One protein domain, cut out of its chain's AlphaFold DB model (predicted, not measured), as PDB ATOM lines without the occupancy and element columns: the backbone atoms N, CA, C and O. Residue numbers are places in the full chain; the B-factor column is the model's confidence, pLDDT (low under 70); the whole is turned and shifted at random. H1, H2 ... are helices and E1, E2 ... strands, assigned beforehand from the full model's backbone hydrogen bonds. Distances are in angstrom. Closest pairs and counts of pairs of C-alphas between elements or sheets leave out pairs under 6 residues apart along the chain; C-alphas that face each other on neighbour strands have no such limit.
ATOM      1  N   THR A  23     -21.975  55.596  -8.060       87.26
ATOM      2  CA  THR A  23     -22.523  54.695  -7.045       87.26
ATOM      3  C   THR A  23     -23.260  53.547  -7.722       87.26
ATOM      4  O   THR A  23     -24.205  53.770  -8.473       87.26
ATOM      5  N   TYR A  24     -22.826  52.315  -7.462       90.57
ATOM      6  CA  TYR A  24     -23.463  51.101  -7.977       90.57
ATOM      7  C   TYR A  24     -23.550  50.063  -6.863       90.57
ATOM      8  O   TYR A  24     -22.520  49.568  -6.402       90.57
ATOM      9  N   ARG A  25     -24.769  49.789  -6.393       92.53
ATOM     10  CA  ARG A  25     -25.061  49.011  -5.184       92.53
ATOM     11  C   ARG A  25     -25.929  47.803  -5.513       92.53
ATOM     12  O   ARG A  25     -26.906  47.927  -6.243       92.53
ATOM     13  N   CYS A  26     -25.574  46.680  -4.909       92.13
ATOM     14  CA  CYS A  26     -26.338  45.450  -4.854       92.13
ATOM     15  C   CYS A  26     -26.836  45.231  -3.419       92.13
ATOM     16  O   CYS A  26     -26.082  45.408  -2.463       92.13
ATOM     17  N   ASP A  27     -28.104  44.847  -3.291       87.91
ATOM     18  CA  ASP A  27     -28.801  44.571  -2.030       87.91
ATOM     19  C   ASP A  27     -29.286  43.104  -1.996       87.91
ATOM     20  O   ASP A  27     -29.077  42.359  -2.951       87.91
ATOM     21  N   ASP A  28     -29.925  42.658  -0.912       88.72
ATOM     22  CA  ASP A  28     -30.543  41.319  -0.797       88.72
ATOM     23  C   ASP A  28     -29.597  40.130  -1.078       88.72
ATOM     24  O   ASP A  28     -29.881  39.262  -1.903       88.72
ATOM     25  N   ASP A  29     -28.465  40.089  -0.369       90.27
ATOM     26  CA  ASP A  29     -27.386  39.091  -0.511       90.27
ATOM     27  C   ASP A  29     -26.740  39.022  -1.916       90.27
ATOM     28  O   ASP A  29     -26.215  37.984  -2.326       90.27
ATOM     29  N   GLN A  30     -26.781  40.115  -2.684       91.44
ATOM     30  CA  GLN A  30     -26.224  40.172  -4.039       91.44
ATOM     31  C   GLN A  30     -24.815  40.774  -4.093       91.44
ATOM     32  O   GLN A  30     -24.445  41.640  -3.302       91.44
ATOM     33  N   ILE A  31     -24.044  40.350  -5.096       92.62
ATOM     34  CA  ILE A  31     -22.711  40.887  -5.415       92.62
ATOM     35  C   ILE A  31     -22.636  41.353  -6.871       92.62
ATOM     36  O   ILE A  31     -23.478  40.984  -7.693       92.62
ATOM     37  N   ILE A  32     -21.601  42.132  -7.195       92.32
ATOM     38  CA  ILE A  32     -21.315  42.602  -8.552       92.32
ATOM     39  C   ILE A  32     -20.663  41.477  -9.369       92.32
ATOM     40  O   ILE A  32     -19.557  41.006  -9.074       92.32
ATOM     41  N   VAL A  33     -21.356  41.076 -10.430       88.25
ATOM     42  CA  VAL A  33     -20.959  40.043 -11.393       88.25
ATOM     43  C   VAL A  33     -20.622  40.699 -12.724       88.25
ATOM     44  O   VAL A  33     -21.279  41.657 -13.125       88.25
ATOM     45  N   VAL A  34     -19.623  40.180 -13.435       84.30
ATOM     46  CA  VAL A  34     -19.282  40.635 -14.787       84.30
ATOM     47  C   VAL A  34     -20.070  39.826 -15.815       84.30
ATOM     48  O   VAL A  34     -19.890  38.615 -15.944       84.30
ATOM     49  N   GLN A  35     -20.934  40.513 -16.559       78.52
ATOM     50  CA  GLN A  35     -21.783  39.940 -17.602       78.52
ATOM     51  C   GLN A  35     -21.020  39.749 -18.919       78.52
ATOM     52  O   GLN A  35     -21.147  38.711 -19.565       78.52
ATOM     53  N   ASN A  36     -20.269  40.771 -19.351       68.31
ATOM     54  CA  ASN A  36     -19.518  40.767 -20.609       68.31
ATOM     55  C   ASN A  36     -18.450  41.880 -20.643       68.31
ATOM     56  O   ASN A  36     -18.527  42.858 -19.896       68.31
ATOM     57  N   PHE A  37     -17.505  41.757 -21.571       67.04
ATOM     58  CA  PHE A  37     -16.410  42.691 -21.825       67.04
ATOM     59  C   PHE A  37     -16.566  43.333 -23.208       67.04
ATOM     60  O   PHE A  37     -16.652  42.626 -24.220       67.04
ATOM     61  N   GLY A  38     -16.562  44.665 -23.262       63.22
ATOM     62  CA  GLY A  38     -16.314  45.432 -24.483       63.22
ATOM     63  C   GLY A  38     -14.812  45.548 -24.759       63.22
ATOM     64  O   GLY A  38     -14.032  44.725 -24.288       63.22
ATOM     65  N   ASN A  39     -14.400  46.558 -25.525       63.20
ATOM     66  CA  ASN A  39     -12.997  46.984 -25.538       63.20
ATOM     67  C   ASN A  39     -12.805  47.967 -24.372       63.20
ATOM     68  O   ASN A  39     -12.289  47.603 -23.323       63.20
ATOM     69  N   ASP A  40     -13.395  49.152 -24.494       66.61
ATOM     70  CA  ASP A  40     -13.321  50.240 -23.513       66.61
ATOM     71  C   ASP A  40     -14.520  50.249 -22.537       66.61
ATOM     72  O   ASP A  40     -14.882  51.283 -21.983       66.61
ATOM     73  N   THR A  41     -15.195  49.107 -22.348       68.13
ATOM     74  CA  THR A  41     -16.339  48.972 -21.425       68.13
ATOM     75  C   THR A  41     -16.382  47.607 -20.742       68.13
ATOM     76  O   THR A  41     -15.950  46.595 -21.293       68.13
ATOM     77  N   ILE A  42     -16.984  47.569 -19.554       72.93
ATOM     78  CA  ILE A  42     -17.394  46.348 -18.854       72.93
ATOM     79  C   ILE A  42     -18.907  46.403 -18.623       72.93
ATOM     80  O   ILE A  42     -19.451  47.469 -18.330       72.93
ATOM     81  N   ARG A  43     -19.606  45.271 -18.746       72.70
ATOM     82  CA  ARG A  43     -21.007  45.149 -18.317       72.70
ATOM     83  C   ARG A  43     -21.060  44.354 -17.025       72.70
ATOM     84  O   ARG A  43     -20.523  43.249 -16.964       72.70
ATOM     85  N   MET A  44     -21.697  44.926 -16.010       84.16
ATOM     86  CA  MET A  44     -21.820  44.342 -14.679       84.16
ATOM     87  C   MET A  44     -23.278  44.352 -14.228       84.16
ATOM     88  O   MET A  44     -24.019  45.281 -14.556       84.16
ATOM     89  N   HIS A  45     -23.679  43.334 -13.469       87.46
ATOM     90  CA  HIS A  45     -25.016  43.216 -12.889       87.46
ATOM     91  C   HIS A  45     -24.948  42.727 -11.441       87.46
ATOM     92  O   HIS A  45     -24.013  42.026 -11.049       87.46
ATOM     93  N   CYS A  46     -25.957  43.078 -10.647       92.41
ATOM     94  CA  CYS A  46     -26.169  42.485  -9.333       92.41
ATOM     95  C   CYS A  46     -26.767  41.083  -9.474       92.41
ATOM     96  O   CYS A  46     -27.672  40.863 -10.282       92.41
ATOM     97  N   GLN A  47     -26.252  40.128  -8.704       87.06
ATOM     98  CA  GLN A  47     -26.760  38.759  -8.694       87.06
ATOM     99  C   GLN A  47     -26.578  38.122  -7.320       87.06
ATOM    100  O   GLN A  47     -25.542  38.317  -6.680       87.06
ATOM    101  N   LYS A  48     -27.524  37.268  -6.910       86.98
ATOM    102  CA  LYS A  48     -27.298  36.341  -5.793       86.98
ATOM    103  C   LYS A  48     -26.195  35.355  -6.220       86.98
ATOM    104  O   LYS A  48     -26.327  34.731  -7.282       86.98
ATOM    105  N   PRO A  49     -25.073  35.261  -5.487       81.84
ATOM    106  CA  PRO A  49     -23.924  34.489  -5.925       81.84
ATOM    107  C   PRO A  49     -24.141  32.991  -5.769       81.84
ATOM    108  O   PRO A  49     -24.820  32.525  -4.853       81.84
ATOM    109  N   THR A  50     -23.481  32.237  -6.643       78.70
ATOM    110  CA  THR A  50     -23.384  30.784  -6.527       78.70
ATOM    111  C   THR A  50     -21.920  30.384  -6.419       78.70
ATOM    112  O   THR A  50     -21.141  30.607  -7.342       78.70
ATOM    113  N   LEU A  51     -21.519  29.819  -5.277       79.07
ATOM    114  CA  LEU A  51     -20.123  29.460  -5.011       79.07
ATOM    115  C   LEU A  51     -20.009  27.938  -4.963       79.07
ATOM    116  O   LEU A  51     -20.553  27.301  -4.066       79.07
ATOM    117  N   CYS A  52     -19.330  27.335  -5.939       79.55
ATOM    118  CA  CYS A  52     -19.099  25.884  -6.001       79.55
ATOM    119  C   CYS A  52     -20.368  25.016  -5.873       79.55
ATOM    120  O   CYS A  52     -20.352  23.963  -5.238       79.55
ATOM    121  N   GLY A  53     -21.471  25.472  -6.473       73.36
ATOM    122  CA  GLY A  53     -22.773  24.798  -6.447       73.36
ATOM    123  C   GLY A  53     -23.646  25.118  -5.228       73.36
ATOM    124  O   GLY A  53     -24.824  24.768  -5.241       73.36
ATOM    125  N   PHE A  54     -23.126  25.816  -4.214       73.11
ATOM    126  CA  PHE A  54     -23.951  26.350  -3.133       73.11
ATOM    127  C   PHE A  54     -24.749  27.566  -3.622       73.11
ATOM    128  O   PHE A  54     -24.212  28.452  -4.289       73.11
ATOM    129  N   GLN A  55     -26.036  27.582  -3.277       76.51
ATOM    130  CA  GLN A  55     -27.000  28.657  -3.525       76.51
ATOM    131  C   GLN A  55     -27.490  29.213  -2.176       76.51
ATOM    132  O   GLN A  55     -27.187  28.634  -1.135       76.51
ATOM    133  N   PHE A  56     -28.260  30.307  -2.193       74.18
ATOM    134  CA  PHE A  56     -28.824  30.954  -0.989       74.18
ATOM    135  C   PHE A  56     -27.778  31.425   0.041       74.18
ATOM    136  O   PHE A  56     -28.086  31.558   1.223       74.18
ATOM    137  N   LEU A  57     -26.551  31.691  -0.419       83.59
ATOM    138  CA  LEU A  57     -25.465  32.222   0.402       83.59
ATOM    139  C   LEU A  57     -25.844  33.579   1.009       83.59
ATOM    140  O   LEU A  57     -26.557  34.365   0.381       83.59
ATOM    141  N   LYS A  58     -25.333  33.855   2.210       88.50
ATOM    142  CA  LYS A  58     -25.576  35.094   2.954       88.50
ATOM    143  C   LYS A  58     -24.375  36.025   2.934       88.50
ATOM    144  O   LYS A  58     -23.233  35.572   3.003       88.50
ATOM    145  N   CYS A  59     -24.651  37.325   2.855       89.52
ATOM    146  CA  CYS A  59     -23.646  38.381   2.864       89.52
ATOM    147  C   CYS A  59     -23.453  38.971   4.267       89.52
ATOM    148  O   CYS A  59     -24.301  39.721   4.749       89.52
ATOM    149  N   HIS A  60     -22.285  38.744   4.876       90.49
ATOM    150  CA  HIS A  60     -21.805  39.644   5.927       90.49
ATOM    151  C   HIS A  60     -21.139  40.859   5.268       90.49
ATOM    152  O   HIS A  60     -20.090  40.725   4.631       90.49
ATOM    153  N   TYR A  61     -21.751  42.038   5.391       91.52
ATOM    154  CA  TYR A  61     -21.285  43.253   4.719       91.52
ATOM    155  C   TYR A  61     -20.236  44.017   5.535       91.52
ATOM    156  O   TYR A  61     -20.500  44.489   6.639       91.52
ATOM    157  N   ASN A  62     -19.060  44.212   4.941       89.79
ATOM    158  CA  ASN A  62     -17.988  45.053   5.461       89.79
ATOM    159  C   ASN A  62     -17.919  46.336   4.619       89.79
ATOM    160  O   ASN A  62     -17.519  46.306   3.453       89.79
ATOM    161  N   HIS A  63     -18.334  47.463   5.196       91.85
ATOM    162  CA  HIS A  63     -18.388  48.764   4.520       91.85
ATOM    163  C   HIS A  63     -17.028  49.483   4.477       91.85
ATOM    164  O   HIS A  63     -16.110  49.156   5.231       91.85
ATOM    165  N   LEU A  64     -16.932  50.510   3.626       86.24
ATOM    166  CA  LEU A  64     -15.818  51.469   3.545       86.24
ATOM    167  C   LEU A  64     -14.424  50.843   3.325       86.24
ATOM    168  O   LEU A  64     -13.416  51.353   3.812       86.24
ATOM    169  N   GLN A  65     -14.357  49.740   2.581       85.63
ATOM    170  CA  GLN A  65     -13.110  49.044   2.267       85.63
ATOM    171  C   GLN A  65     -12.428  49.649   1.032       85.63
ATOM    172  O   GLN A  65     -13.091  50.022   0.062       85.63
ATOM    173  N   SER A  66     -11.095  49.682   1.014       76.83
ATOM    174  CA  SER A  66     -10.334  49.991  -0.206       76.83
ATOM    175  C   SER A  66     -10.400  48.856  -1.234       76.83
ATOM    176  O   SER A  66     -10.358  49.125  -2.427       76.83
ATOM    177  N   TYR A  67     -10.538  47.602  -0.787       80.36
ATOM    178  CA  TYR A  67     -10.563  46.412  -1.641       80.36
ATOM    179  C   TYR A  67     -11.200  45.210  -0.917       80.36
ATOM    180  O   TYR A  67     -11.029  45.059   0.295       80.36
ATOM    181  N   CYS A  68     -11.880  44.305  -1.632       85.25
ATOM    182  CA  CYS A  68     -12.518  43.126  -1.030       85.25
ATOM    183  C   CYS A  68     -11.558  41.929  -0.928       85.25
ATOM    184  O   CYS A  68     -11.652  40.944  -1.661       85.25
ATOM    185  N   GLY A  69     -10.615  42.018   0.013       75.77
ATOM    186  CA  GLY A  69      -9.646  40.956   0.298       75.77
ATOM    187  C   GLY A  69     -10.276  39.683   0.882       75.77
ATOM    188  O   GLY A  69     -11.260  39.742   1.619       75.77
ATOM    189  N   GLY A  70      -9.681  38.524   0.580       75.75
ATOM    190  CA  GLY A  70     -10.116  37.205   1.064       75.75
ATOM    191  C   GLY A  70     -10.751  36.318  -0.016       75.75
ATOM    192  O   GLY A  70     -11.032  36.757  -1.135       75.75
ATOM    193  N   LYS A  71     -10.973  35.031   0.302       77.17
ATOM    194  CA  LYS A  71     -11.516  34.061  -0.666       77.17
ATOM    195  C   LYS A  71     -12.982  34.354  -0.996       77.17
ATOM    196  O   LYS A  71     -13.275  34.692  -2.137       77.17
ATOM    197  N   THR A  72     -13.865  34.268  -0.006       85.22
ATOM    198  CA  THR A  72     -15.336  34.386  -0.100       85.22
ATOM    199  C   THR A  72     -15.873  35.822  -0.148       85.22
ATOM    200  O   THR A  72     -17.084  36.012  -0.144       85.22
ATOM    201  N   ASN A  73     -14.997  36.828  -0.174       88.07
ATOM    202  CA  ASN A  73     -15.353  38.241  -0.036       88.07
ATOM    203  C   ASN A  73     -15.350  38.964  -1.393       88.07
ATOM    204  O   ASN A  73     -14.329  38.938  -2.077       88.07
ATOM    205  N   PHE A  74     -16.452  39.588  -1.809       92.29
ATOM    206  CA  PHE A  74     -16.622  40.178  -3.150       92.29
ATOM    207  C   PHE A  74     -17.314  41.545  -3.079       92.29
ATOM    208  O   PHE A  74     -17.969  41.853  -2.084       92.29
ATOM    209  N   VAL A  75     -17.184  42.386  -4.111       94.68
ATOM    210  CA  VAL A  75     -17.813  43.719  -4.098       94.68
ATOM    211  C   VAL A  75     -19.334  43.595  -4.202       94.68
ATOM    212  O   VAL A  75     -19.842  42.927  -5.101       94.68
ATOM    213  N   ALA A  76     -20.054  44.292  -3.323       95.56
ATOM    214  CA  ALA A  76     -21.501  44.496  -3.409       95.56
ATOM    215  C   ALA A  76     -21.880  45.966  -3.665       95.56
ATOM    216  O   ALA A  76     -22.908  46.235  -4.274       95.56
ATOM    217  N   HIS A  77     -21.052  46.937  -3.261       94.34
ATOM    218  CA  HIS A  77     -21.275  48.363  -3.548       94.34
ATOM    219  C   HIS A  77     -19.964  49.029  -3.960       94.34
ATOM    220  O   HIS A  77     -18.966  48.878  -3.258       94.34
ATOM    221  N   LEU A  78     -19.986  49.772  -5.065       92.29
ATOM    222  CA  LEU A  78     -18.955  50.727  -5.481       92.29
ATOM    223  C   LEU A  78     -19.431  52.151  -5.184       92.29
ATOM    224  O   LEU A  78     -20.540  52.508  -5.585       92.29
ATOM    225  N   GLN A  79     -18.597  52.969  -4.542       89.32
ATOM    226  CA  GLN A  79     -18.868  54.380  -4.263       89.32
ATOM    227  C   GLN A  79     -17.635  55.246  -4.556       89.32
ATOM    228  O   GLN A  79     -16.556  55.002  -4.026       89.32
ATOM    229  N   GLN A  80     -17.802  56.308  -5.340       86.44
ATOM    230  CA  GLN A  80     -16.758  57.279  -5.660       86.44
ATOM    231  C   GLN A  80     -17.329  58.696  -5.530       86.44
ATOM    232  O   GLN A  80     -18.224  59.078  -6.278       86.44
ATOM    233  N   SER A  81     -16.842  59.474  -4.562       81.33
ATOM    234  CA  SER A  81     -17.442  60.765  -4.184       81.33
ATOM    235  C   SER A  81     -17.148  61.912  -5.160       81.33
ATOM    236  O   SER A  81     -17.914  62.872  -5.213       81.33
ATOM    237  N   THR A  82     -16.053  61.841  -5.922       78.05
ATOM    238  CA  THR A  82     -15.753  62.766  -7.032       78.05
ATOM    239  C   THR A  82     -15.070  62.005  -8.177       78.05
ATOM    240  O   THR A  82     -14.458  60.972  -7.915       78.05
ATOM    241  N   PRO A  83     -15.068  62.514  -9.428       75.30
ATOM    242  CA  PRO A  83     -14.431  61.832 -10.568       75.30
ATOM    243  C   PRO A  83     -12.923  61.549 -10.430       75.30
ATOM    244  O   PRO A  83     -12.359  60.828 -11.253       75.30
ATOM    245  N   ILE A  84     -12.260  62.122  -9.418       77.32
ATOM    246  CA  ILE A  84     -10.838  61.922  -9.099       77.32
ATOM    247  C   ILE A  84     -10.608  61.290  -7.716       77.32
ATOM    248  O   ILE A  84      -9.464  61.032  -7.357       77.32
ATOM    249  N   SER A  85     -11.654  61.052  -6.913       81.08
ATOM    250  CA  SER A  85     -11.473  60.370  -5.630       81.08
ATOM    251  C   SER A  85     -11.201  58.879  -5.853       81.08
ATOM    252  O   SER A  85     -11.696  58.316  -6.836       81.08
ATOM    253  N   PRO A  86     -10.509  58.200  -4.919       86.08
ATOM    254  CA  PRO A  86     -10.508  56.744  -4.861       86.08
ATOM    255  C   PRO A  86     -11.933  56.179  -4.857       86.08
ATOM    256  O   PRO A  86     -12.870  56.835  -4.384       86.08
ATOM    257  N   VAL A  87     -12.083  54.958  -5.370       87.67
ATOM    258  CA  VAL A  87     -13.321  54.182  -5.250       87.67
ATOM    259  C   VAL A  87     -13.283  53.413  -3.929       87.67
ATOM    260  O   VAL A  87     -12.261  52.850  -3.541       87.67
ATOM    261  N   ILE A  88     -14.405  53.431  -3.219       90.51
ATOM    262  CA  ILE A  88     -14.613  52.816  -1.911       90.51
ATOM    263  C   ILE A  88     -15.659  51.712  -2.069       90.51
ATOM    264  O   ILE A  88     -16.620  51.852  -2.827       90.51
ATOM    265  N   HIS A  89     -15.478  50.612  -1.341       90.72
ATOM    266  CA  HIS A  89     -16.258  49.393  -1.497       90.72
ATOM    267  C   HIS A  89     -17.101  49.092  -0.253       90.72
ATOM    268  O   HIS A  89     -16.635  49.241   0.878       90.72
ATOM    269  N   THR A  90     -18.311  48.563  -0.453       93.99
ATOM    270  CA  THR A  90     -18.870  47.588   0.499       93.99
ATOM    271  C   THR A  90     -18.613  46.196  -0.049       93.99
ATOM    272  O   THR A  90     -18.961  45.895  -1.194       93.99
ATOM    273  N   CYS A  91     -18.022  45.352   0.786       93.67
ATOM    274  CA  CYS A  91     -17.667  43.983   0.465       93.67
ATOM    275  C   CYS A  91     -18.618  43.010   1.164       93.67
ATOM    276  O   CYS A  91     -18.821  43.112   2.370       93.67
ATOM    277  N   CYS A  92     -19.194  42.077   0.418       93.12
ATOM    278  CA  CYS A  92     -19.967  40.962   0.946       93.12
ATOM    279  C   CYS A  92     -19.044  39.754   1.150       93.12
ATOM    280  O   CYS A  92     -18.516  39.205   0.178       93.12
ATOM    281  N   ASN A  93     -18.887  39.309   2.398       89.80
ATOM    282  CA  ASN A  93     -18.274  38.025   2.722       89.80
ATOM    283  C   ASN A  93     -19.344  36.927   2.748       89.80
ATOM    284  O   ASN A  93     -20.278  37.001   3.545       89.80
ATOM    285  N   LEU A  94     -19.196  35.922   1.881       86.65
ATOM    286  CA  LEU A  94     -20.185  34.864   1.683       86.65
ATOM    287  C   LEU A  94     -20.045  33.701   2.665       86.65
ATOM    288  O   LEU A  94     -18.992  33.059   2.742       86.65
ATOM    289  N   THR A  95     -21.154  33.365   3.319       77.39
ATOM    290  CA  THR A  95     -21.315  32.175   4.166       77.39
ATOM    291  C   THR A  95     -22.533  31.348   3.729       77.39
ATOM    292  O   THR A  95     -23.401  31.839   3.005       77.39
ATOM    293  N   ILE A  96     -22.592  30.065   4.113       68.84
ATOM    294  CA  ILE A  96     -23.762  29.195   3.830       68.84
ATOM    295  C   ILE A  96     -24.871  29.451   4.858       68.84
ATOM    296  O   ILE A  96     -26.024  29.669   4.511       68.84
ATOM    297  N   ASN A  97     -24.473  29.430   6.125       63.02
ATOM    298  CA  ASN A  97     -25.170  29.956   7.292       63.02
ATOM    299  C   ASN A  97     -24.117  30.745   8.089       63.02
ATOM    300  O   ASN A  97     -22.935  30.691   7.736       63.02
ATOM    301  N   GLU A  98     -24.512  31.439   9.156       54.07
ATOM    302  CA  GLU A  98     -23.605  32.187  10.043       54.07
ATOM    303  C   GLU A  98     -22.309  31.391  10.343       54.07
ATOM    304  O   GLU A  98     -22.344  30.221  10.724       54.07
ATOM    305  N   ASP A  99     -21.167  32.011  10.026       50.28
ATOM    306  CA  ASP A  99     -19.782  31.510  10.119       50.28
ATOM    307  C   ASP A  99     -19.390  30.193   9.399       50.28
ATOM    308  O   ASP A  99     -18.228  29.773   9.460       50.28
ATOM    309  N   VAL A 100     -20.275  29.560   8.617       59.90
ATOM    310  CA  VAL A 100     -19.937  28.319   7.886       59.90
ATOM    311  C   VAL A 100     -19.129  28.600   6.608       59.90
ATOM    312  O   VAL A 100     -19.672  29.023   5.582       59.90
ATOM    313  N   GLN A 101     -17.826  28.286   6.646       62.33
ATOM    314  CA  GLN A 101     -16.908  28.404   5.502       62.33
ATOM    315  C   GLN A 101     -17.165  27.363   4.395       62.33
ATOM    316  O   GLN A 101     -17.312  26.164   4.641       62.33
ATOM    317  N   ILE A 102     -17.109  27.812   3.138       66.58
ATOM    318  CA  ILE A 102     -17.384  26.992   1.948       66.58
ATOM    319  C   ILE A 102     -16.126  26.197   1.549       66.58
ATOM    320  O   ILE A 102     -15.367  26.600   0.670       66.58
ATOM    321  N   GLN A 103     -15.898  25.037   2.177       67.44
ATOM    322  CA  GLN A 103     -14.693  24.202   1.974       67.44
ATOM    323  C   GLN A 103     -14.442  23.742   0.520       67.44
ATOM    324  O   GLN A 103     -13.322  23.365   0.174       67.44
ATOM    325  N   ALA A 104     -15.469  23.747  -0.336       73.97
ATOM    326  CA  ALA A 104     -15.333  23.424  -1.760       73.97
ATOM    327  C   ALA A 104     -14.603  24.520  -2.563       73.97
ATOM    328  O   ALA A 104     -14.084  24.239  -3.644       73.97
ATOM    329  N   HIS A 105     -14.554  25.748  -2.039       76.75
ATOM    330  CA  HIS A 105     -13.932  26.903  -2.674       76.75
ATOM    331  C   HIS A 105     -12.429  26.943  -2.371       76.75
ATOM    332  O   HIS A 105     -11.999  27.290  -1.267       76.75
ATOM    333  N   ILE A 106     -11.612  26.563  -3.353       77.46
ATOM    334  CA  ILE A 106     -10.159  26.446  -3.169       77.46
ATOM    335  C   ILE A 106      -9.456  27.801  -3.279       77.46
ATOM    336  O   ILE A 106      -8.483  28.036  -2.556       77.46
ATOM    337  N   GLY A 107      -9.981  28.730  -4.076       77.14
ATOM    338  CA  GLY A 107      -9.440  30.077  -4.249       77.14
ATOM    339  C   GLY A 107     -10.188  30.854  -5.327       77.14
ATOM    340  O   GLY A 107     -11.213  30.403  -5.821       77.14
ATOM    341  N   ASN A 108      -9.651  32.006  -5.712       78.00
ATOM    342  CA  ASN A 108     -10.098  32.732  -6.897       78.00
ATOM    343  C   ASN A 108      -8.903  32.865  -7.842       78.00
ATOM    344  O   ASN A 108      -7.787  33.082  -7.369       78.00
ATOM    345  N   ASP A 109      -9.153  32.758  -9.137       73.86
ATOM    346  CA  ASP A 109      -8.188  33.040 -10.195       73.86
ATOM    347  C   ASP A 109      -8.504  34.429 -10.758       73.86
ATOM    348  O   ASP A 109      -9.645  34.679 -11.147       73.86
ATOM    349  N   CYS A 110      -7.558  35.364 -10.680       77.75
ATOM    350  CA  CYS A 110      -7.834  36.802 -10.708       77.75
ATOM    351  C   CYS A 110      -6.970  37.548 -11.724       77.75
ATOM    352  O   CYS A 110      -5.772  37.295 -11.837       77.75
ATOM    353  N   PHE A 111      -7.564  38.540 -12.382       72.64
ATOM    354  CA  PHE A 111      -6.909  39.388 -13.370       72.64
ATOM    355  C   PHE A 111      -7.309  40.856 -13.227       72.64
ATOM    356  O   PHE A 111      -8.330  41.190 -12.621       72.64
ATOM    357  N   LEU A 112      -6.486  41.726 -13.810       76.63
ATOM    358  CA  LEU A 112      -6.737  43.159 -13.912       76.63
ATOM    359  C   LEU A 112      -7.340  43.488 -15.281       76.63
ATOM    360  O   LEU A 112      -6.950  42.914 -16.301       76.63
ATOM    361  N   TYR A 113      -8.287  44.420 -15.286       76.38
ATOM    362  CA  TYR A 113      -8.934  44.944 -16.479       76.38
ATOM    363  C   TYR A 113      -9.001  46.470 -16.383       76.38
ATOM    364  O   TYR A 113      -9.776  47.013 -15.593       76.38
ATOM    365  N   ASP A 114      -8.165  47.146 -17.166       78.59
ATOM    366  CA  ASP A 114      -8.088  48.605 -17.181       78.59
ATOM    367  C   ASP A 114      -9.069  49.197 -18.206       78.59
ATOM    368  O   ASP A 114      -9.293  48.645 -19.284       78.59
ATOM    369  N   LEU A 115      -9.675  50.325 -17.842       76.62
ATOM    370  CA  LEU A 115     -10.698  51.043 -18.599       76.62
ATOM    371  C   LEU A 115     -10.350  52.533 -18.660       76.62
ATOM    372  O   LEU A 115     -10.161  53.129 -17.596       76.62
ATOM    373  N   PRO A 116     -10.335  53.177 -19.842       73.56
ATOM    374  CA  PRO A 116     -10.221  54.629 -19.918       73.56
ATOM    375  C   PRO A 116     -11.466  55.295 -19.308       73.56
ATOM    376  O   PRO A 116     -12.584  54.805 -19.456       73.56
ATOM    377  N   ASP A 117     -11.295  56.446 -18.654       70.68
ATOM    378  CA  ASP A 117     -12.431  57.248 -18.162       70.68
ATOM    379  C   ASP A 117     -13.065  58.152 -19.240       70.68
ATOM    380  O   ASP A 117     -14.075  58.809 -18.984       70.68
ATOM    381  N   GLY A 118     -12.458  58.219 -20.431       63.01
ATOM    382  CA  GLY A 118     -12.855  59.092 -21.539       63.01
ATOM    383  C   GLY A 118     -12.601  60.590 -21.317       63.01
ATOM    384  O   GLY A 118     -12.863  61.383 -22.219       63.01
ATOM    385  N   SER A 119     -12.079  61.002 -20.158       54.46
ATOM    386  CA  SER A 119     -11.935  62.412 -19.765       54.46
ATOM    387  C   SER A 119     -10.773  63.123 -20.462       54.46
ATOM    388  O   SER A 119     -10.905  64.284 -20.846       54.46
ATOM    389  N   ASN A 120      -9.667  62.409 -20.688       52.30
ATOM    390  CA  ASN A 120      -8.460  62.929 -21.339       52.30
ATOM    391  C   ASN A 120      -8.455  62.725 -22.868       52.30
ATOM    392  O   ASN A 120      -7.473  63.054 -23.531       52.30
ATOM    393  N   GLY A 121      -9.519  62.148 -23.439       48.21
ATOM    394  CA  GLY A 121      -9.568  61.744 -24.850       48.21
ATOM    395  C   GLY A 121      -8.689  60.534 -25.204       48.21
ATOM    396  O   GLY A 121      -8.678  60.127 -26.362       48.21
ATOM    397  N   THR A 122      -7.990  59.949 -24.225       49.27
ATOM    398  CA  THR A 122      -7.216  58.710 -24.351       49.27
ATOM    399  C   THR A 122      -8.113  57.554 -24.781       49.27
ATOM    400  O   THR A 122      -9.026  57.153 -24.056       49.27
ATOM    401  N   THR A 123      -7.839  57.008 -25.962       55.97
ATOM    402  CA  THR A 123      -8.487  55.791 -26.461       55.97
ATOM    403  C   THR A 123      -7.785  54.545 -25.910       55.97
ATOM    404  O   THR A 123      -6.623  54.619 -25.503       55.97
ATOM    405  N   GLY A 124      -8.429  53.373 -25.956       54.08
ATOM    406  CA  GLY A 124      -7.736  52.104 -25.705       54.08
ATOM    407  C   GLY A 124      -6.521  51.889 -26.621       54.08
ATOM    408  O   GLY A 124      -5.521  51.327 -26.184       54.08
ATOM    409  N   GLU A 125      -6.549  52.430 -27.848       58.81
ATOM    410  CA  GLU A 125      -5.401  52.414 -28.767       58.81
ATOM    411  C   GLU A 125      -4.244  53.309 -28.283       58.81
ATOM    412  O   GLU A 125      -3.130  53.155 -28.767       58.81
ATOM    413  N   ASP A 126      -4.459  54.287 -27.397       60.66
ATOM    414  CA  ASP A 126      -3.386  55.115 -26.815       60.66
ATOM    415  C   ASP A 126      -2.772  54.457 -25.577       60.66
ATOM    416  O   ASP A 126      -1.555  54.500 -25.404       60.66
ATOM    417  N   LEU A 127      -3.587  53.751 -24.787       55.72
ATOM    418  CA  LEU A 127      -3.098  52.866 -23.725       55.72
ATOM    419  C   LEU A 127      -2.221  51.743 -24.315       55.72
ATOM    420  O   LEU A 127      -1.131  51.497 -23.810       55.72
ATOM    421  N   GLU A 128      -2.618  51.158 -25.455       53.71
ATOM    422  CA  GLU A 128      -1.825  50.177 -26.228       53.71
ATOM    423  C   GLU A 128      -0.464  50.732 -26.720       53.71
ATOM    424  O   GLU A 128       0.440  49.955 -27.019       53.71
ATOM    425  N   LYS A 129      -0.282  52.063 -26.790       61.45
ATOM    426  CA  LYS A 129       0.991  52.709 -27.186       61.45
ATOM    427  C   LYS A 129       1.904  53.039 -26.003       61.45
ATOM    428  O   LYS A 129       3.123  53.064 -26.180       61.45
ATOM    429  N   GLU A 130       1.346  53.361 -24.835       58.26
ATOM    430  CA  GLU A 130       2.143  53.618 -23.625       58.26
ATOM    431  C   GLU A 130       2.551  52.322 -22.912       58.26
ATOM    432  O   GLU A 130       3.626  52.272 -22.303       58.26
ATOM    433  N   ASP A 131       1.731  51.272 -23.019       51.45
ATOM    434  CA  ASP A 131       1.990  49.981 -22.395       51.45
ATOM    435  C   ASP A 131       3.076  49.184 -23.139       51.45
ATOM    436  O   ASP A 131       2.950  48.799 -24.303       51.45
ATOM    437  N   LYS A 132       4.180  48.923 -22.434       50.74
ATOM    438  CA  LYS A 132       5.358  48.219 -22.960       50.74
ATOM    439  C   LYS A 132       5.281  46.704 -22.772       50.74
ATOM    440  O   LYS A 132       6.194  46.008 -23.213       50.74
ATOM    441  N   GLU A 133       4.233  46.198 -22.124       48.53
ATOM    442  CA  GLU A 133       4.076  44.781 -21.772       48.53
ATOM    443  C   GLU A 133       3.300  43.978 -22.838       48.53
ATOM    444  O   GLU A 133       3.167  42.762 -22.723       48.53
ATOM    445  N   GLY A 134       2.918  44.620 -23.953       33.98
ATOM    446  CA  GLY A 134       2.720  43.928 -25.235       33.98
ATOM    447  C   GLY A 134       1.302  43.444 -25.540       33.98
ATOM    448  O   GLY A 134       1.133  42.387 -26.154       33.98
ATOM    449  N   TYR A 135       0.279  44.208 -25.157       36.25
ATOM    450  CA  TYR A 135      -1.084  43.980 -25.643       36.25
ATOM    451  C   TYR A 135      -1.175  44.184 -27.165       36.25
ATOM    452  O   TYR A 135      -0.477  45.019 -27.735       36.25
ATOM    453  N   MET A 136      -2.033  43.400 -27.826       34.99
ATOM    454  CA  MET A 136      -2.267  43.481 -29.270       34.99
ATOM    455  C   MET A 136      -3.763  43.354 -29.577       34.99
ATOM    456  O   MET A 136      -4.397  42.347 -29.245       34.99
ATOM    457  N   LEU A 137      -4.322  44.345 -30.272       38.38
ATOM    458  CA  LEU A 137      -5.725  44.389 -30.678       38.38
ATOM    459  C   LEU A 137      -6.069  43.287 -31.707       38.38
ATOM    460  O   LEU A 137      -5.955  43.459 -32.925       38.38
ATOM    461  N   LEU A 138      -6.530  42.135 -31.214       36.75
ATOM    462  CA  LEU A 138      -6.837  40.928 -31.995       36.75
ATOM    463  C   LEU A 138      -8.059  41.082 -32.926       36.75
ATOM    464  O   LEU A 138      -9.148  40.570 -32.674       36.75
ATOM    465  N   ARG A 139      -7.855  41.724 -34.084       36.00
ATOM    466  CA  ARG A 139      -8.870  41.880 -35.149       36.00
ATOM    467  C   ARG A 139      -9.240  40.578 -35.891       36.00
ATOM    468  O   ARG A 139     -10.066  40.622 -36.796       36.00
ATOM    469  N   ASN A 140      -8.638  39.426 -35.566       36.69
ATOM    470  CA  ASN A 140      -8.978  38.138 -36.184       36.69
ATOM    471  C   ASN A 140      -8.779  36.954 -35.217       36.69
ATOM    472  O   ASN A 140      -7.661  36.651 -34.805       36.69
ATOM    473  N   ILE A 141      -9.880  36.260 -34.911       37.72
ATOM    474  CA  ILE A 141      -9.968  35.129 -33.969       37.72
ATOM    475  C   ILE A 141      -9.099  33.925 -34.379       37.72
ATOM    476  O   ILE A 141      -8.625  33.182 -33.520       37.72
ATOM    477  N   ASN A 142      -8.838  33.738 -35.673       47.47
ATOM    478  CA  ASN A 142      -8.209  32.523 -36.201       47.47
ATOM    479  C   ASN A 142      -6.666  32.570 -36.203       47.47
ATOM    480  O   ASN A 142      -6.035  31.732 -36.843       47.47
ATOM    481  N   LYS A 143      -6.048  33.549 -35.522       46.49
ATOM    482  CA  LYS A 143      -4.586  33.772 -35.518       46.49
ATOM    483  C   LYS A 143      -3.895  33.634 -34.149       46.49
ATOM    484  O   LYS A 143      -2.718  33.970 -34.046       46.49
ATOM    485  N   SER A 152      -2.199  38.317 -20.148       43.78
ATOM    486  CA  SER A 152      -3.076  39.249 -19.440       43.78
ATOM    487  C   SER A 152      -4.170  39.826 -20.366       43.78
ATOM    488  O   SER A 152      -4.203  39.577 -21.577       43.78
ATOM    489  N   GLY A 153      -5.099  40.607 -19.799       53.25
ATOM    490  CA  GLY A 153      -6.044  41.457 -20.541       53.25
ATOM    491  C   GLY A 153      -6.851  40.744 -21.638       53.25
ATOM    492  O   GLY A 153      -7.603  39.801 -21.379       53.25
ATOM    493  N   TYR A 154      -6.727  41.216 -22.886       43.26
ATOM    494  CA  TYR A 154      -7.559  40.771 -24.017       43.26
ATOM    495  C   TYR A 154      -7.461  39.260 -24.299       43.26
ATOM    496  O   TYR A 154      -8.455  38.623 -24.655       43.26
ATOM    497  N   HIS A 155      -6.290  38.648 -24.115       44.07
ATOM    498  CA  HIS A 155      -6.132  37.211 -24.355       44.07
ATOM    499  C   HIS A 155      -6.925  36.367 -23.338       44.07
ATOM    500  O   HIS A 155      -7.485  35.329 -23.697       44.07
ATOM    501  N   LEU A 156      -7.079  36.857 -22.103       49.50
ATOM    502  CA  LEU A 156      -7.939  36.235 -21.099       49.50
ATOM    503  C   LEU A 156      -9.431  36.486 -21.381       49.50
ATOM    504  O   LEU A 156     -10.237  35.568 -21.231       49.50
ATOM    505  N   ARG A 157      -9.810  37.662 -21.907       48.49
ATOM    506  CA  ARG A 157     -11.165  37.901 -22.458       48.49
ATOM    507  C   ARG A 157     -11.518  36.859 -23.527       48.49
ATOM    508  O   ARG A 157     -12.629  36.332 -23.516       48.49
ATOM    509  N   PHE A 158     -10.581  36.507 -24.411       47.60
ATOM    510  CA  PHE A 158     -10.797  35.448 -25.405       47.60
ATOM    511  C   PHE A 158     -10.937  34.051 -24.770       47.60
ATOM    512  O   PHE A 158     -11.833  33.299 -25.154       47.60
ATOM    513  N   TYR A 159     -10.122  33.716 -23.764       49.74
ATOM    514  CA  TYR A 159     -10.248  32.465 -23.002       49.74
ATOM    515  C   TYR A 159     -11.621  32.336 -22.316       49.74
ATOM    516  O   TYR A 159     -12.288  31.313 -22.479       49.74
ATOM    517  N   LEU A 160     -12.097  33.392 -21.645       48.06
ATOM    518  CA  LEU A 160     -13.418  33.432 -20.999       48.06
ATOM    519  C   LEU A 160     -14.580  33.321 -22.005       48.06
ATOM    520  O   LEU A 160     -15.588  32.681 -21.714       48.06
ATOM    521  N   LEU A 161     -14.442  33.890 -23.208       52.92
ATOM    522  CA  LEU A 161     -15.435  33.745 -24.284       52.92
ATOM    523  C   LEU A 161     -15.475  32.329 -24.885       52.92
ATOM    524  O   LEU A 161     -16.523  31.907 -25.386       52.92
ATOM    525  N   ARG A 162     -14.351  31.600 -24.844       48.01
ATOM    526  CA  ARG A 162     -14.223  30.227 -25.360       48.01
ATOM    527  C   ARG A 162     -14.696  29.195 -24.332       48.01
ATOM    528  O   ARG A 162     -15.475  28.306 -24.674       48.01
ATOM    529  N   ASN A 163     -14.309  29.361 -23.069       45.70
ATOM    530  CA  ASN A 163     -14.692  28.486 -21.962       45.70
ATOM    531  C   ASN A 163     -16.035  28.910 -21.349       45.70
ATOM    532  O   ASN A 163     -16.106  29.367 -20.211       45.70
ATOM    533  N   LYS A 164     -17.136  28.685 -22.082       42.09
ATOM    534  CA  LYS A 164     -18.526  28.915 -21.623       42.09
ATOM    535  C   LYS A 164     -19.006  27.931 -20.528       42.09
ATOM    536  O   LYS A 164     -20.176  27.555 -20.491       42.09
ATOM    537  N   GLY A 165     -18.107  27.484 -19.650       40.04
ATOM    538  CA  GLY A 165     -18.346  26.479 -18.614       40.04
ATOM    539  C   GLY A 165     -18.440  27.077 -17.210       40.04
ATOM    540  O   GLY A 165     -17.455  27.084 -16.485       40.04
ATOM    541  N   MET A 166     -19.641  27.513 -16.814       44.31
ATOM    542  CA  MET A 166     -20.082  27.795 -15.429       44.31
ATOM    543  C   MET A 166     -19.309  28.805 -14.547       44.31
ATOM    544  O   MET A 166     -19.846  29.178 -13.504       44.31
ATOM    545  N   SER A 167     -18.114  29.281 -14.899       53.08
ATOM    546  CA  SER A 167     -17.353  30.212 -14.052       53.08
ATOM    547  C   SER A 167     -17.986  31.610 -14.008       53.08
ATOM    548  O   SER A 167     -17.837  32.411 -14.932       53.08
ATOM    549  N   GLN A 168     -18.683  31.910 -12.909       68.33
ATOM    550  CA  GLN A 168     -19.223  33.234 -12.608       68.33
ATOM    551  C   GLN A 168     -18.062  34.217 -12.354       68.33
ATOM    552  O   GLN A 168     -17.375  34.116 -11.341       68.33
ATOM    553  N   ASN A 169     -17.836  35.160 -13.275       82.61
ATOM    554  CA  ASN A 169     -16.822  36.208 -13.118       82.61
ATOM    555  C   ASN A 169     -17.322  37.280 -12.139       82.61
ATOM    556  O   ASN A 169     -18.395  37.848 -12.338       82.61
ATOM    557  N   VAL A 170     -16.552  37.571 -11.094       88.35
ATOM    558  CA  VAL A 170     -16.967  38.422  -9.964       88.35
ATOM    559  C   VAL A 170     -15.928  39.493  -9.652       88.35
ATOM    560  O   VAL A 170     -14.727  39.271  -9.810       88.35
ATOM    561  N   VAL A 171     -16.381  40.665  -9.204       90.19
ATOM    562  CA  VAL A 171     -15.496  41.809  -8.928       90.19
ATOM    563  C   VAL A 171     -14.936  41.733  -7.501       90.19
ATOM    564  O   VAL A 171     -15.674  41.507  -6.537       90.19
ATOM    565  N   LYS A 172     -13.622  41.946  -7.355       87.71
ATOM    566  CA  LYS A 172     -12.920  42.074  -6.058       87.71
ATOM    567  C   LYS A 172     -12.594  43.517  -5.679       87.71
ATOM    568  O   LYS A 172     -12.514  43.823  -4.492       87.71
ATOM    569  N   GLY A 173     -12.435  44.394  -6.663       88.69
ATOM    570  CA  GLY A 173     -12.234  45.817  -6.434       88.69
ATOM    571  C   GLY A 173     -12.161  46.612  -7.731       88.69
ATOM    572  O   GLY A 173     -11.989  46.047  -8.812       88.69
ATOM    573  N   VAL A 174     -12.298  47.924  -7.591       89.30
ATOM    574  CA  VAL A 174     -12.085  48.938  -8.621       89.30
ATOM    575  C   VAL A 174     -11.173  50.006  -8.026       89.30
ATOM    576  O   VAL A 174     -11.434  50.516  -6.941       89.30
ATOM    577  N   GLU A 175     -10.119  50.368  -8.737       86.89
ATOM    578  CA  GLU A 175      -9.178  51.424  -8.373       86.89
ATOM    579  C   GLU A 175      -9.319  52.591  -9.362       86.89
ATOM    580  O   GLU A 175      -9.640  52.389 -10.536       86.89
ATOM    581  N   ARG A 176      -9.088  53.822  -8.893       82.10
ATOM    582  CA  ARG A 176      -9.078  55.034  -9.725       82.10
ATOM    583  C   ARG A 176      -7.634  55.472  -9.943       82.10
ATOM    584  O   ARG A 176      -6.990  55.933  -9.004       82.10
ATOM    585  N   ASN A 177      -7.173  55.368 -11.185       77.20
ATOM    586  CA  ASN A 177      -5.842  55.778 -11.637       77.20
ATOM    587  C   ASN A 177      -5.950  57.042 -12.507       77.20
ATOM    588  O   ASN A 177      -7.043  57.402 -12.937       77.20
ATOM    589  N   GLU A 178      -4.835  57.712 -12.813       76.84
ATOM    590  CA  GLU A 178      -4.840  58.968 -13.595       76.84
ATOM    591  C   GLU A 178      -5.429  58.812 -15.013       76.84
ATOM    592  O   GLU A 178      -6.048  59.739 -15.531       76.84
ATOM    593  N   LEU A 179      -5.282  57.628 -15.619       68.66
ATOM    594  CA  LEU A 179      -5.750  57.315 -16.977       68.66
ATOM    595  C   LEU A 179      -7.191  56.768 -17.034       68.66
ATOM    596  O   LEU A 179      -7.779  56.690 -18.113       68.66
ATOM    597  N   GLY A 180      -7.759  56.360 -15.893       79.42
ATOM    598  CA  GLY A 180      -9.063  55.701 -15.849       79.42
ATOM    599  C   GLY A 180      -9.286  54.820 -14.620       79.42
ATOM    600  O   GLY A 180      -8.894  55.181 -13.509       79.42
ATOM    601  N   TYR A 181      -9.924  53.667 -14.815       82.92
ATOM    602  CA  TYR A 181     -10.268  52.708 -13.764       82.92
ATOM    603  C   TYR A 181      -9.558  51.375 -13.976       82.92
ATOM    604  O   TYR A 181      -9.497  50.881 -15.097       82.92
ATOM    605  N   ARG A 182      -9.082  50.764 -12.891       81.83
ATOM    606  CA  ARG A 182      -8.504  49.414 -12.876       81.83
ATOM    607  C   ARG A 182      -9.430  48.485 -12.110       81.83
ATOM    608  O   ARG A 182      -9.685  48.718 -10.936       81.83
ATOM    609  N   ILE A 183      -9.961  47.455 -12.759       85.84
ATOM    610  CA  ILE A 183     -10.922  46.525 -12.151       85.84
ATOM    611  C   ILE A 183     -10.246  45.177 -11.920       85.84
ATOM    612  O   ILE A 183      -9.772  44.559 -12.872       85.84
ATOM    613  N   THR A 184     -10.255  44.684 -10.680       81.78
ATOM    614  CA  THR A 184      -9.828  43.311 -10.386       81.78
ATOM    615  C   THR A 184     -11.025  42.373 -10.431       81.78
ATOM    616  O   THR A 184     -11.975  42.498  -9.648       81.78
ATOM    617  N   ILE A 185     -10.961  41.418 -11.350       84.15
ATOM    618  CA  ILE A 185     -12.031  40.478 -11.687       84.15
ATOM    619  C   ILE A 185     -11.492  39.074 -11.464       84.15
ATOM    620  O   ILE A 185     -10.336  38.803 -11.784       84.15
ATOM    621  N   CYS A 186     -12.311  38.174 -10.927       80.27
ATOM    622  CA  CYS A 186     -11.889  36.798 -10.713       80.27
ATOM    623  C   CYS A 186     -12.915  35.765 -11.165       80.27
ATOM    624  O   CYS A 186     -14.123  35.954 -11.017       80.27
ATOM    625  N   SER A 187     -12.391  34.632 -11.625       80.87
ATOM    626  CA  SER A 187     -13.093  33.361 -11.724       80.87
ATOM    627  C   SER A 187     -13.036  32.633 -10.376       80.87
ATOM    628  O   SER A 187     -11.988  32.553  -9.725       80.87
ATOM    629  N   ILE A 188     -14.176  32.102  -9.942       79.18
ATOM    630  CA  ILE A 188     -14.317  31.305  -8.717       79.18
ATOM    631  C   ILE A 188     -13.729  29.906  -8.958       79.18
ATOM    632  O   ILE A 188     -14.236  29.165  -9.800       79.18
ATOM    633  N   GLN A 189     -12.691  29.519  -8.205       77.88
ATOM    634  CA  GLN A 189     -12.046  28.207  -8.342       77.88
ATOM    635  C   GLN A 189     -12.580  27.219  -7.297       77.88
ATOM    636  O   GLN A 189     -12.494  27.429  -6.079       77.88
ATOM    637  N   CYS A 190     -13.109  26.100  -7.783       79.82
ATOM    638  CA  CYS A 190     -13.772  25.071  -6.987       79.82
ATOM    639  C   CYS A 190     -13.041  23.737  -7.100       79.82
ATOM    640  O   CYS A 190     -12.510  23.402  -8.154       79.82
ATOM    641  N   ARG A 191     -13.037  22.940  -6.026       78.35
ATOM    642  CA  ARG A 191     -12.505  21.574  -6.085       78.35
ATOM    643  C   ARG A 191     -13.411  20.702  -6.958       78.35
ATOM    644  O   ARG A 191     -14.607  20.609  -6.678       78.35
TER     645      ARG A 191
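This is residues 23 to 143 and 152 to 191 of the 593 residues of an uncharacterized protein of Onchocerca volvulus (UniProt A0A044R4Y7). Three antiparallel sheets make a flat body: a curled sheet of four strands, E1 E5 E6 E4, is partly face to face with the three-strand sheet E7 E9 E8, and the hairpin of E2 and E3 crosses over that second sheet. H2 and, farther out, H1 lie near the three-strand sheet, and the stretch of residues 131 to 143 lies far from the middle. The 161 printed residues hold nine named strands and two named helices, in the order E1 E2 E3 E4 E5 E6 E7 H1 H2 E8 E9; the class is mostly strand. The whole is compact, with a radius of gyration of the C-alphas of 16.5 A, and spans 49 by 41 by 22 A.

E1, residues 23 to 25, is an edge strand, antiparallel to E5, residues 73 to 80, with N 24 and O 78 3.0 A apart. E5 bends by 60 degrees at residue 76 and forms a hairpin with E6, residues 88 to 95, where N 74 and O 92 are 2.9 A apart. E4, residues 58 to 65, is the other edge strand, antiparallel to E6, with N 62 and O 91 2.8 A apart. E2, residues 31 to 37, and E3, residues 42 to 47, form a hairpin, with N 33 and O 45 2.9 A apart. In the next sheet E9, residues 180 to 190, is the inner strand: N 111 of E7, residues 105 to 116, is 2.8 A from O 185, and N 175 of E8, residues 169 to 177, is 2.8 A from O 182. E8 bends by 61 degrees at residue 172 and forms a hairpin with E9. These sheets form a stack of sheets, face to face in turn: the strands of E7 E9 E8 stand at 7 degrees to those of E1 E5 E6 E4 and at 58 degrees to those of E2 E3. The closest C-alphas of E5 and E8 are those of Phe 74 and Lys 172, 5.1 A apart; those of E2 and E8 are Val 33 and Val 170, 4.5 A. H1, residues 124 to 130, and H2, residues 154 to 162, each only graze the sheet E7 E9 E8. In H2 every O i to N i+4 pair is within hydrogen-bond range, in H1 2 of 3.

E1 begins at C-alpha 23, (-22.523, 54.695, -7.045). E2 is 17.7 A long, E3 15.8 A, E4 18.7 A, E5 19.9 A and E6 22.5 A. E7, the longest strand by residues, runs 32.9 A from C-alpha 105 at (-13.932, 26.903, -2.674). H2 is 12.5 A long, E8 22.5 A and E9 32.2 A, ending at C-alpha 190, (-13.772, 25.071, -6.987).

The two C-alphas farthest apart are those of Glu 98 and Lys 143, 49.4 A. Residues 144 to 151 are not printed, and C-alphas 143 and 152 are 17.1 A apart across the cut. Of the links that are printed whole, none is long. The mean pLDDT of the printed part is 72.4, and 58 residues are under 70, among them residues 118 to 143 and 152 to 168.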